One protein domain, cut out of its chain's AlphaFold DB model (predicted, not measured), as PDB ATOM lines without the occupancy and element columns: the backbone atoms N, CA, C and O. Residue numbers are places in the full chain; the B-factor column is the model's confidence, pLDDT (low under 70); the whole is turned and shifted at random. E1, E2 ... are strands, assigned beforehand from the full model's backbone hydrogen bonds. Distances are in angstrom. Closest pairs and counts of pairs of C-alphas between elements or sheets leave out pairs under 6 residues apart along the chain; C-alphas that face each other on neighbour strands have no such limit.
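What this domain is: This is residues 30 to 100 of the 443 residues of an uncharacterized protein of Hericium alpestre (UniProt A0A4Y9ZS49). With little regular structure, this is a long hairpin, E2 and E3, whose tip, residues 51 to 58, sticks out; short E4 is beside E2, and a small sheet, E1 and E5, adjoins E4 through E5. The printed part has 71 residues, under half in named elements: five named strands, E1 to E5 in chain order, all strand, in a mixed sheet E3, E2, E4 and an antiparallel pair. It is loose, radius of gyration of the C-alphas 15.6 A, spanning 46 by 34 by 25 A.

Where its parts are: Find C-alpha 30 at (221.929, 168.696, 190.943), where E1, residues 30 to 32, begins. E2, residues 41 to 46, runs 15.1 A; E3, residues 62 to 67, 16.8 A. After E4, residues 81 to 83, E5, residues 93 to 97, runs 12.8 A to (228.147, 169.327, 184.525).

How they stand to each other: At E2, find antiparallel E3 at 150 degrees, N 44 and O 64 within hydrogen-bond range at 2.9 A. E4 is parallel to E2 at 35 degrees, N 43 to O 82 2.8 A. E1 and E5 are antiparallel at 137 degrees, N 94 to O 31 2.8 A. The closest C-alphas of E4 and E5, Thr 82 and Ile 93, are 5.5 A apart.

The domain as a whole: The farthest C-alphas, Glu 54 and Gly 76, are 46.6 A apart. The printed part has no cut; links E2 to E3 and E3 to E4 are long. Find pLDDT under 70 at residues 50 to 51 and 99 to 100.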
ATOM      1  N   PHE A  30     223.210 168.019 190.801       87.12
ATOM      2  CA  PHE A  30     221.929 168.696 190.943       87.12
ATOM      3  C   PHE A  30     222.100 169.936 191.809       87.12
ATOM      4  O   PHE A  30     222.594 169.851 192.936       87.12
ATOM      5  N   ARG A  31     221.658 171.086 191.304       88.81
ATOM      6  CA  ARG A  31     221.582 172.322 192.089       88.81
ATOM      7  C   ARG A  31     220.198 172.920 192.000       88.81
ATOM      8  O   ARG A  31     219.532 172.802 190.980       88.81
ATOM      9  N   ALA A  32     219.771 173.598 193.058       90.81
ATOM     10  CA  ALA A  32     218.561 174.402 193.001       90.81
ATOM     11  C   ALA A  32     218.738 175.532 191.971       90.81
ATOM     12  O   ALA A  32     219.734 176.252 192.003       90.81
ATOM     13  N   HIS A  33     217.750 175.714 191.097       92.50
ATOM     14  CA  HIS A  33     217.735 176.750 190.057       92.50
ATOM     15  C   HIS A  33     217.641 178.175 190.639       92.50
ATOM     16  O   HIS A  33     217.851 179.162 189.944       92.50
ATOM     17  N   GLY A  34     217.234 178.311 191.906       91.88
ATOM     18  CA  GLY A  34     216.964 179.601 192.557       91.88
ATOM     19  C   GLY A  34     215.650 180.264 192.123       91.88
ATOM     20  O   GLY A  34     215.209 181.220 192.755       91.88
ATOM     21  N   SER A  35     214.983 179.739 191.091       90.44
ATOM     22  CA  SER A  35     213.651 180.187 190.691       90.44
ATOM     23  C   SER A  35     212.604 179.728 191.705       90.44
ATOM     24  O   SER A  35     212.553 178.554 192.070       90.44
ATOM     25  N   SER A  36     211.738 180.649 192.128       91.50
ATOM     26  CA  SER A  36     210.544 180.349 192.929       91.50
ATOM     27  C   SER A  36     209.368 179.862 192.077       91.50
ATOM     28  O   SER A  36     208.307 179.525 192.606       91.50
ATOM     29  N   GLN A  37     209.521 179.845 190.750       92.81
ATOM     30  CA  GLN A  37     208.473 179.380 189.856       92.81
ATOM     31  C   GLN A  37     208.338 177.860 189.931       92.81
ATOM     32  O   GLN A  37     209.321 177.121 189.962       92.81
ATOM     33  N   LYS A  38     207.090 177.390 189.881       92.19
ATOM     34  CA  LYS A  38     206.789 175.961 189.822       92.19
ATOM     35  C   LYS A  38     207.379 175.338 188.556       92.19
ATOM     36  O   LYS A  38     207.228 175.891 187.460       92.19
ATOM     37  N   ALA A  39     207.989 174.166 188.718       94.50
ATOM     38  CA  ALA A  39     208.540 173.390 187.618       94.50
ATOM     39  C   ALA A  39     207.499 173.127 186.514       94.50
ATOM     40  O   ALA A  39     206.296 173.006 186.749       94.50
ATOM     41  N   HIS A  40     207.979 173.068 185.277       95.94
ATOM     42  CA  HIS A  40     207.182 172.727 184.104       95.94
ATOM     43  C   HIS A  40     207.165 171.216 183.889       95.94
ATOM     44  O   HIS A  40     206.144 170.663 183.478       95.94
ATOM     45  N   VAL A  41     208.286 170.562 184.191       96.12
ATOM     46  CA  VAL A  41     208.521 169.140 183.955       96.12
ATOM     47  C   VAL A  41     209.006 168.484 185.246       96.12
ATOM     48  O   VAL A  41     209.694 169.108 186.055       96.12
ATOM     49  N   VAL A  42     208.632 167.225 185.441       95.25
ATOM     50  CA  VAL A  42     209.063 166.353 186.530       95.25
ATOM     51  C   VAL A  42     209.876 165.198 185.952       95.25
ATOM     52  O   VAL A  42     209.436 164.561 184.998       95.25
ATOM     53  N   LEU A  43     211.031 164.909 186.539       94.06
ATOM     54  CA  LEU A  43     211.801 163.696 186.281       94.06
ATOM     55  C   LEU A  43     211.340 162.605 187.254       94.06
ATOM     56  O   LEU A  43     211.357 162.823 188.469       94.06
ATOM     57  N   ARG A  44     210.922 161.449 186.736       92.88
ATOM     58  CA  ARG A  44     210.542 160.272 187.537       92.88
ATOM     59  C   ARG A  44     211.411 159.089 187.177       92.88
ATOM     60  O   ARG A  44     211.725 158.910 186.003       92.88
ATOM     61  N   ARG A  45     211.731 158.264 188.170       89.12
ATOM     62  CA  ARG A  45     212.248 156.917 187.931       89.12
ATOM     63  C   ARG A  45     211.110 156.046 187.397       89.12
ATOM     64  O   ARG A  45     210.002 156.082 187.928       89.12
ATOM     65  N   VAL A  46     211.385 155.318 186.328       90.50
ATOM     66  CA  VAL A  46     210.502 154.320 185.732       90.50
ATOM     67  C   VAL A  46     211.243 152.998 185.811       90.50
ATOM     68  O   VAL A  46     212.376 152.879 185.345       90.50
ATOM     69  N   GLU A  47     210.621 152.036 186.473       86.44
ATOM     70  CA  GLU A  47     211.103 150.665 186.525       86.44
ATOM     71  C   GLU A  47     210.504 149.967 185.312       86.44
ATOM     72  O   GLU A  47     209.285 149.922 185.150       86.44
ATOM     73  N   LEU A  48     211.373 149.559 184.394       83.12
ATOM     74  CA  LEU A  48     210.998 148.672 183.311       83.12
ATOM     75  C   LEU A  48     211.312 147.273 183.813       83.12
ATOM     76  O   LEU A  48     212.467 146.955 184.094       83.12
ATOM     77  N   ASP A  49     210.267 146.472 183.974       80.06
ATOM     78  CA  ASP A  49     210.409 145.042 184.191       80.06
ATOM     79  C   ASP A  49     210.840 144.419 182.856       80.06
ATOM     80  O   ASP A  49     210.023 143.850 182.127       80.06
ATOM     81  N   ASP A  50     212.126 144.579 182.520       67.50
ATOM     82  CA  ASP A  50     212.798 143.980 181.357       67.50
ATOM     83  C   ASP A  50     212.938 142.459 181.580       67.50
ATOM     84  O   ASP A  50     214.021 141.891 181.679       67.50
ATOM     85  N   SER A  51     211.794 141.794 181.718       66.19
ATOM     86  CA  SER A  51     211.634 140.384 182.089       66.19
ATOM     87  C   SER A  51     211.973 139.392 180.968       66.19
ATOM     88  O   SER A  51     211.754 138.196 181.139       66.19
ATOM     89  N   GLU A  52     212.524 139.854 179.842       73.06
ATOM     90  CA  GLU A  52     212.868 139.000 178.696       73.06
ATOM     91  C   GLU A  52     214.369 138.723 178.525       73.06
ATOM     92  O   GLU A  52     214.714 137.872 177.709       73.06
ATOM     93  N   ASP A  53     215.263 139.359 179.293       70.69
ATOM     94  CA  ASP A  53     216.706 139.098 179.185       70.69
ATOM     95  C   ASP A  53     217.229 138.373 180.435       70.69
ATOM     96  O   ASP A  53     217.613 138.971 181.444       70.69
ATOM     97  N   GLU A  54     217.190 137.041 180.380       70.44
ATOM     98  CA  GLU A  54     217.669 136.106 181.405       70.44
ATOM     99  C   GLU A  54     219.212 136.069 181.432       70.44
ATOM    100  O   GLU A  54     219.851 135.038 181.228       70.44
ATOM    101  N   GLY A  55     219.832 137.229 181.642       75.56
ATOM    102  CA  GLY A  55     221.276 137.404 181.558       75.56
ATOM    103  C   GLY A  55     221.812 138.316 182.648       75.56
ATOM    104  O   GLY A  55     222.206 139.425 182.332       75.56
ATOM    105  N   GLU A  56     221.799 137.865 183.912       74.12
ATOM    106  CA  GLU A  56     222.512 138.413 185.097       74.12
ATOM    107  C   GLU A  56     222.828 139.930 185.068       74.12
ATOM    108  O   GLU A  56     223.920 140.400 185.405       74.12
ATOM    109  N   GLY A  57     221.846 140.715 184.627       75.00
ATOM    110  CA  GLY A  57     221.998 142.129 184.350       75.00
ATOM    111  C   GLY A  57     221.840 142.917 185.635       75.00
ATOM    112  O   GLY A  57     220.918 142.699 186.420       75.00
ATOM    113  N   LYS A  58     222.740 143.873 185.868       76.00
ATOM    114  CA  LYS A  58     222.544 144.868 186.927       76.00
ATOM    115  C   LYS A  58     221.195 145.560 186.694       76.00
ATOM    116  O   LYS A  58     220.920 145.916 185.550       76.00
ATOM    117  N   PRO A  59     220.392 145.809 187.745       73.25
ATOM    118  CA  PRO A  59     219.104 146.474 187.589       73.25
ATOM    119  C   PRO A  59     219.310 147.836 186.918       73.25
ATOM    120  O   PRO A  59     219.996 148.712 187.457       73.25
ATOM    121  N   ALA A  60     218.753 147.994 185.720       77.06
ATOM    122  CA  ALA A  60     218.774 149.245 184.985       77.06
ATOM    123  C   ALA A  60     217.608 150.118 185.463       77.06
ATOM    124  O   ALA A  60     216.460 149.685 185.508       77.06
ATOM    125  N   PHE A  61     217.901 151.363 185.837       78.19
ATOM    126  CA  PHE A  61     216.871 152.335 186.190       78.19
ATOM    127  C   PHE A  61     216.708 153.332 185.063       78.19
ATOM    128  O   PHE A  61     217.662 154.016 184.681       78.19
ATOM    129  N   TYR A  62     215.480 153.458 184.582       86.25
ATOM    130  CA  TYR A  62     215.139 154.431 183.566       86.25
ATOM    131  C   TYR A  62     214.561 155.672 184.232       86.25
ATOM    132  O   TYR A  62     213.942 155.613 185.295       86.25
ATOM    133  N   PHE A  63     214.770 156.826 183.612       86.81
ATOM    134  CA  PHE A  63     214.178 158.077 184.062       86.81
ATOM    135  C   PHE A  63     213.384 158.690 182.918       86.81
ATOM    136  O   PHE A  63     213.873 158.782 181.796       86.81
ATOM    137  N   SER A  64     212.155 159.109 183.203       92.00
ATOM    138  CA  SER A  64     211.247 159.714 182.230       92.00
ATOM    139  C   SER A  64     210.802 161.101 182.673       92.00
ATOM    140  O   SER A  64     210.642 161.381 183.865       92.00
ATOM    141  N   LEU A  65     210.596 161.976 181.690       94.56
ATOM    142  CA  LEU A  65     210.153 163.353 181.876       94.56
ATOM    143  C   LEU A  65     208.637 163.456 181.688       94.56
ATOM    144  O   LEU A  65     208.106 163.083 180.646       94.56
ATOM    145  N   PHE A  66     207.945 164.024 182.673       95.69
ATOM    146  CA  PHE A  66     206.499 164.243 182.641       95.69
ATOM    147  C   PHE A  66     206.185 165.726 182.790       95.69
ATOM    148  O   PHE A  66     206.642 166.378 183.727       95.69
ATOM    149  N   ALA A  67     205.365 166.276 181.900       95.94
ATOM    150  CA  ALA A  67     204.901 167.650 182.037       95.94
ATOM    151  C   ALA A  67     203.932 167.774 183.229       95.94
ATOM    152  O   ALA A  67     202.946 167.046 183.314       95.94
ATOM    153  N   GLN A  68     204.178 168.721 184.138       93.56
ATOM    154  CA  GLN A  68     203.256 169.026 185.243       93.56
ATOM    155  C   GLN A  68     202.067 169.889 184.798       93.56
ATOM    156  O   GLN A  68     201.038 169.938 185.468       93.56
ATOM    157  N   LYS A  69     202.229 170.623 183.694       94.00
ATOM    158  CA  LYS A  69     201.220 171.501 183.092       94.00
ATOM    159  C   LYS A  69     201.445 171.569 181.583       94.00
ATOM    160  O   LYS A  69     202.539 171.264 181.116       94.00
ATOM    161  N   ARG A  70     200.446 172.024 180.822       92.31
ATOM    162  CA  ARG A  70     200.614 172.311 179.388       92.31
ATOM    163  C   ARG A  70     201.687 173.394 179.218       92.31
ATOM    164  O   ARG A  70     201.544 174.491 179.757       92.31
ATOM    165  N   ILE A  71     202.772 173.068 178.521       92.06
ATOM    166  CA  ILE A  71     203.905 173.977 178.320       92.06
ATOM    167  C   ILE A  71     203.688 174.718 177.004       92.06
ATOM    168  O   ILE A  71     203.708 174.119 175.934       92.06
ATOM    169  N   GLU A  72     203.481 176.029 177.081       91.69
ATOM    170  CA  GLU A  72     203.562 176.888 175.902       91.69
ATOM    171  C   GLU A  72     205.024 177.252 175.655       91.69
ATOM    172  O   GLU A  72     205.580 178.142 176.309       91.69
ATOM    173  N   VAL A  73     205.653 176.541 174.721       87.06
ATOM    174  CA  VAL A  73     207.044 176.788 174.342       87.06
ATOM    175  C   VAL A  73     207.095 178.066 173.511       87.06
ATOM    176  O   VAL A  73     206.686 178.095 172.352       87.06
ATOM    177  N   LYS A  74     207.577 179.148 174.127       94.25
ATOM    178  CA  LYS A  74     207.978 180.364 173.414       94.25
ATOM    179  C   LYS A  74     209.505 180.402 173.350       94.25
ATOM    180  O   LYS A  74     210.137 180.039 174.344       94.25
ATOM    181  N   PRO A  75     210.102 180.843 172.230       92.31
ATOM    182  CA  PRO A  75     211.551 180.970 172.132       92.31
ATOM    183  C   PRO A  75     212.085 181.854 173.266       92.31
ATOM    184  O   PRO A  75     211.464 182.856 173.628       92.31
ATOM    185  N   GLY A  76     213.204 181.438 173.860       90.31
ATOM    186  CA  GLY A  76     213.834 182.127 174.991       90.31
ATOM    187  C   GLY A  76     213.174 181.901 176.357       90.31
ATOM    188  O   GLY A  76     213.655 182.455 177.340       90.31
ATOM    189  N   LYS A  77     212.096 181.106 176.461       91.38
ATOM    190  CA  LYS A  77     211.565 180.692 177.768       91.38
ATOM    191  C   LYS A  77     212.235 179.416 178.258       91.38
ATOM    192  O   LYS A  77     212.283 178.418 177.548       91.38
ATOM    193  N   GLU A  78     212.673 179.451 179.507       89.12
ATOM    194  CA  GLU A  78     213.285 178.314 180.186       89.12
ATOM    195  C   GLU A  78     212.227 177.300 180.640       89.12
ATOM    196  O   GLU A  78     211.161 177.658 181.156       89.12
ATOM    197  N   ILE A  79     212.533 176.013 180.470       92.94
ATOM    198  CA  ILE A  79     211.715 174.911 180.974       92.94
ATOM    199  C   ILE A  79     212.322 174.444 182.292       92.94
ATOM    200  O   ILE A  79     213.344 173.770 182.333       92.94
ATOM    201  N   LEU A  80     211.656 174.807 183.383       93.88
ATOM    202  CA  LEU A  80     212.071 174.415 184.728       93.88
ATOM    203  C   LEU A  80     211.778 172.929 184.989       93.88
ATOM    204  O   LEU A  80     210.648 172.478 184.776       93.88
ATOM    205  N   LEU A  81     212.766 172.200 185.506       94.75
ATOM    206  CA  LEU A  81     212.680 170.780 185.852       94.75
ATOM    207  C   LEU A  81     212.670 170.588 187.373       94.75
ATOM    208  O   LEU A  81     213.352 171.319 188.073       94.75
ATOM    209  N   THR A  82     211.955 169.591 187.892       94.56
ATOM    210  CA  THR A  82     212.088 169.105 189.281       94.56
ATOM    211  C   THR A  82     212.173 167.577 189.303       94.56
ATOM    212  O   THR A  82     211.814 166.931 188.318       94.56
ATOM    213  N   VAL A  83     212.650 166.981 190.395       92.75
ATOM    214  CA  VAL A  83     212.666 165.520 190.583       92.75
ATOM    215  C   VAL A  83     211.449 165.142 191.419       92.75
ATOM    216  O   VAL A  83     211.157 165.805 192.410       92.75
ATOM    217  N   ALA A  84     210.704 164.115 191.009       89.94
ATOM    218  CA  ALA A  84     209.506 163.707 191.747       89.94
ATOM    219  C   ALA A  84     209.825 163.186 193.153       89.94
ATOM    220  O   ALA A  84     209.050 163.418 194.083       89.94
ATOM    221  N   ASP A  85     210.980 162.537 193.287       85.81
ATOM    222  CA  ASP A  85     211.410 161.857 194.497       85.81
ATOM    223  C   ASP A  85     212.703 162.474 195.040       85.81
ATOM    224  O   ASP A  85     213.589 162.899 194.293       85.81
ATOM    225  N   GLY A  86     212.822 162.508 196.367       84.75
ATOM    226  CA  GLY A  86     214.013 162.991 197.060       84.75
ATOM    227  C   GLY A  86     213.937 164.450 197.537       84.75
ATOM    228  O   GLY A  86     212.857 165.041 197.607       84.75
ATOM    229  N   PRO A  87     215.085 165.039 197.916       83.94
ATOM    230  CA  PRO A  87     215.140 166.324 198.623       83.94
ATOM    231  C   PRO A  87     214.790 167.527 197.742       83.94
ATOM    232  O   PRO A  87     214.517 168.604 198.257       83.94
ATOM    233  N   PHE A  88     214.796 167.348 196.421       84.19
ATOM    234  CA  PHE A  88     214.495 168.398 195.447       84.19
ATOM    235  C   PHE A  88     213.040 168.392 194.983       84.19
ATOM    236  O   PHE A  88     212.701 169.084 194.020       84.19
ATOM    237  N   LYS A  89     212.182 167.611 195.648       87.81
ATOM    238  CA  LYS A  89     210.753 167.601 195.367       87.81
ATOM    239  C   LYS A  89     210.200 169.020 195.493       87.81
ATOM    240  O   LYS A  89     210.484 169.730 196.451       87.81
ATOM    241  N   ASP A  90     209.436 169.427 194.486       88.94
ATOM    242  CA  ASP A  90     208.806 170.749 194.373       88.94
ATOM    243  C   ASP A  90     209.772 171.933 194.171       88.94
ATOM    244  O   ASP A  90     209.321 173.072 194.034       88.94
ATOM    245  N   GLN A  91     211.082 171.686 194.052       91.69
ATOM    246  CA  GLN A  91     212.067 172.716 193.732       91.69
ATOM    247  C   GLN A  91     212.567 172.568 192.296       91.69
ATOM    248  O   GLN A  91     212.921 171.475 191.848       91.69
ATOM    249  N   ALA A  92     212.612 173.684 191.565       92.88
ATOM    250  CA  ALA A  92     213.251 173.711 190.259       92.88
ATOM    251  C   ALA A  92     214.760 173.455 190.413       92.88
ATOM    252  O   ALA A  92     215.425 174.104 191.225       92.88
ATOM    253  N   ILE A  93     215.293 172.529 189.623       92.38
ATOM    254  CA  ILE A  93     216.699 172.133 189.610       92.38
ATOM    255  C   ILE A  93     217.370 172.506 188.287       92.38
ATOM    256  O   ILE A  93     216.729 172.611 187.242       92.38
ATOM    257  N   MET A  94     218.683 172.678 188.358       88.56
ATOM    258  CA  MET A  94     219.601 172.781 187.236       88.56
ATOM    259  C   MET A  94     220.561 171.599 187.280       88.56
ATOM    260  O   MET A  94     221.021 171.198 188.354       88.56
ATOM    261  N   PHE A  95     220.873 171.070 186.101       85.69
ATOM    262  CA  PHE A  95     221.985 170.152 185.931       85.69
ATOM    263  C   PHE A  95     223.253 170.966 185.732       85.69
ATOM    264  O   PHE A  95     223.360 171.726 184.771       85.69
ATOM    265  N   GLU A  96     224.207 170.804 186.636       80.38
ATOM    266  CA  GLU A  96     225.558 171.307 186.448       80.38
ATOM    267  C   GLU A  96     226.457 170.125 186.094       80.38
ATOM    268  O   GLU A  96     226.582 169.158 186.850       80.38
ATOM    269  N   GLY A  97     227.048 170.190 184.908       78.81
ATOM    270  CA  GLY A  97     228.147 169.327 184.525       78.81
ATOM    271  C   GLY A  97     229.452 170.018 184.861       78.81
ATOM    272  O   GLY A  97     229.707 171.102 184.341       78.81
ATOM    273  N   ASP A  98     230.277 169.402 185.704       70.62
ATOM    274  CA  ASP A  98     231.678 169.799 185.805       70.62
ATOM    275  C   ASP A  98     232.344 169.274 184.537       70.62
ATOM    276  O   ASP A  98     232.700 168.101 184.478       70.62
ATOM    277  N   ILE A  99     232.368 170.087 183.475       67.25
ATOM    278  CA  ILE A  99     233.106 169.751 182.260       67.25
ATOM    279  C   ILE A  99     234.557 169.738 182.727       67.25
ATOM    280  O   ILE A  99     235.075 170.829 182.983       67.25
ATOM    281  N   PRO A 100     235.205 168.563 182.909       63.00
ATOM    282  CA  PRO A 100     236.597 168.525 183.298       63.00
ATOM    283  C   PRO A 100     237.271 169.351 182.239       63.00
ATOM    284  O   PRO A 100     237.135 169.012 181.057       63.00
TER     285      PRO A 100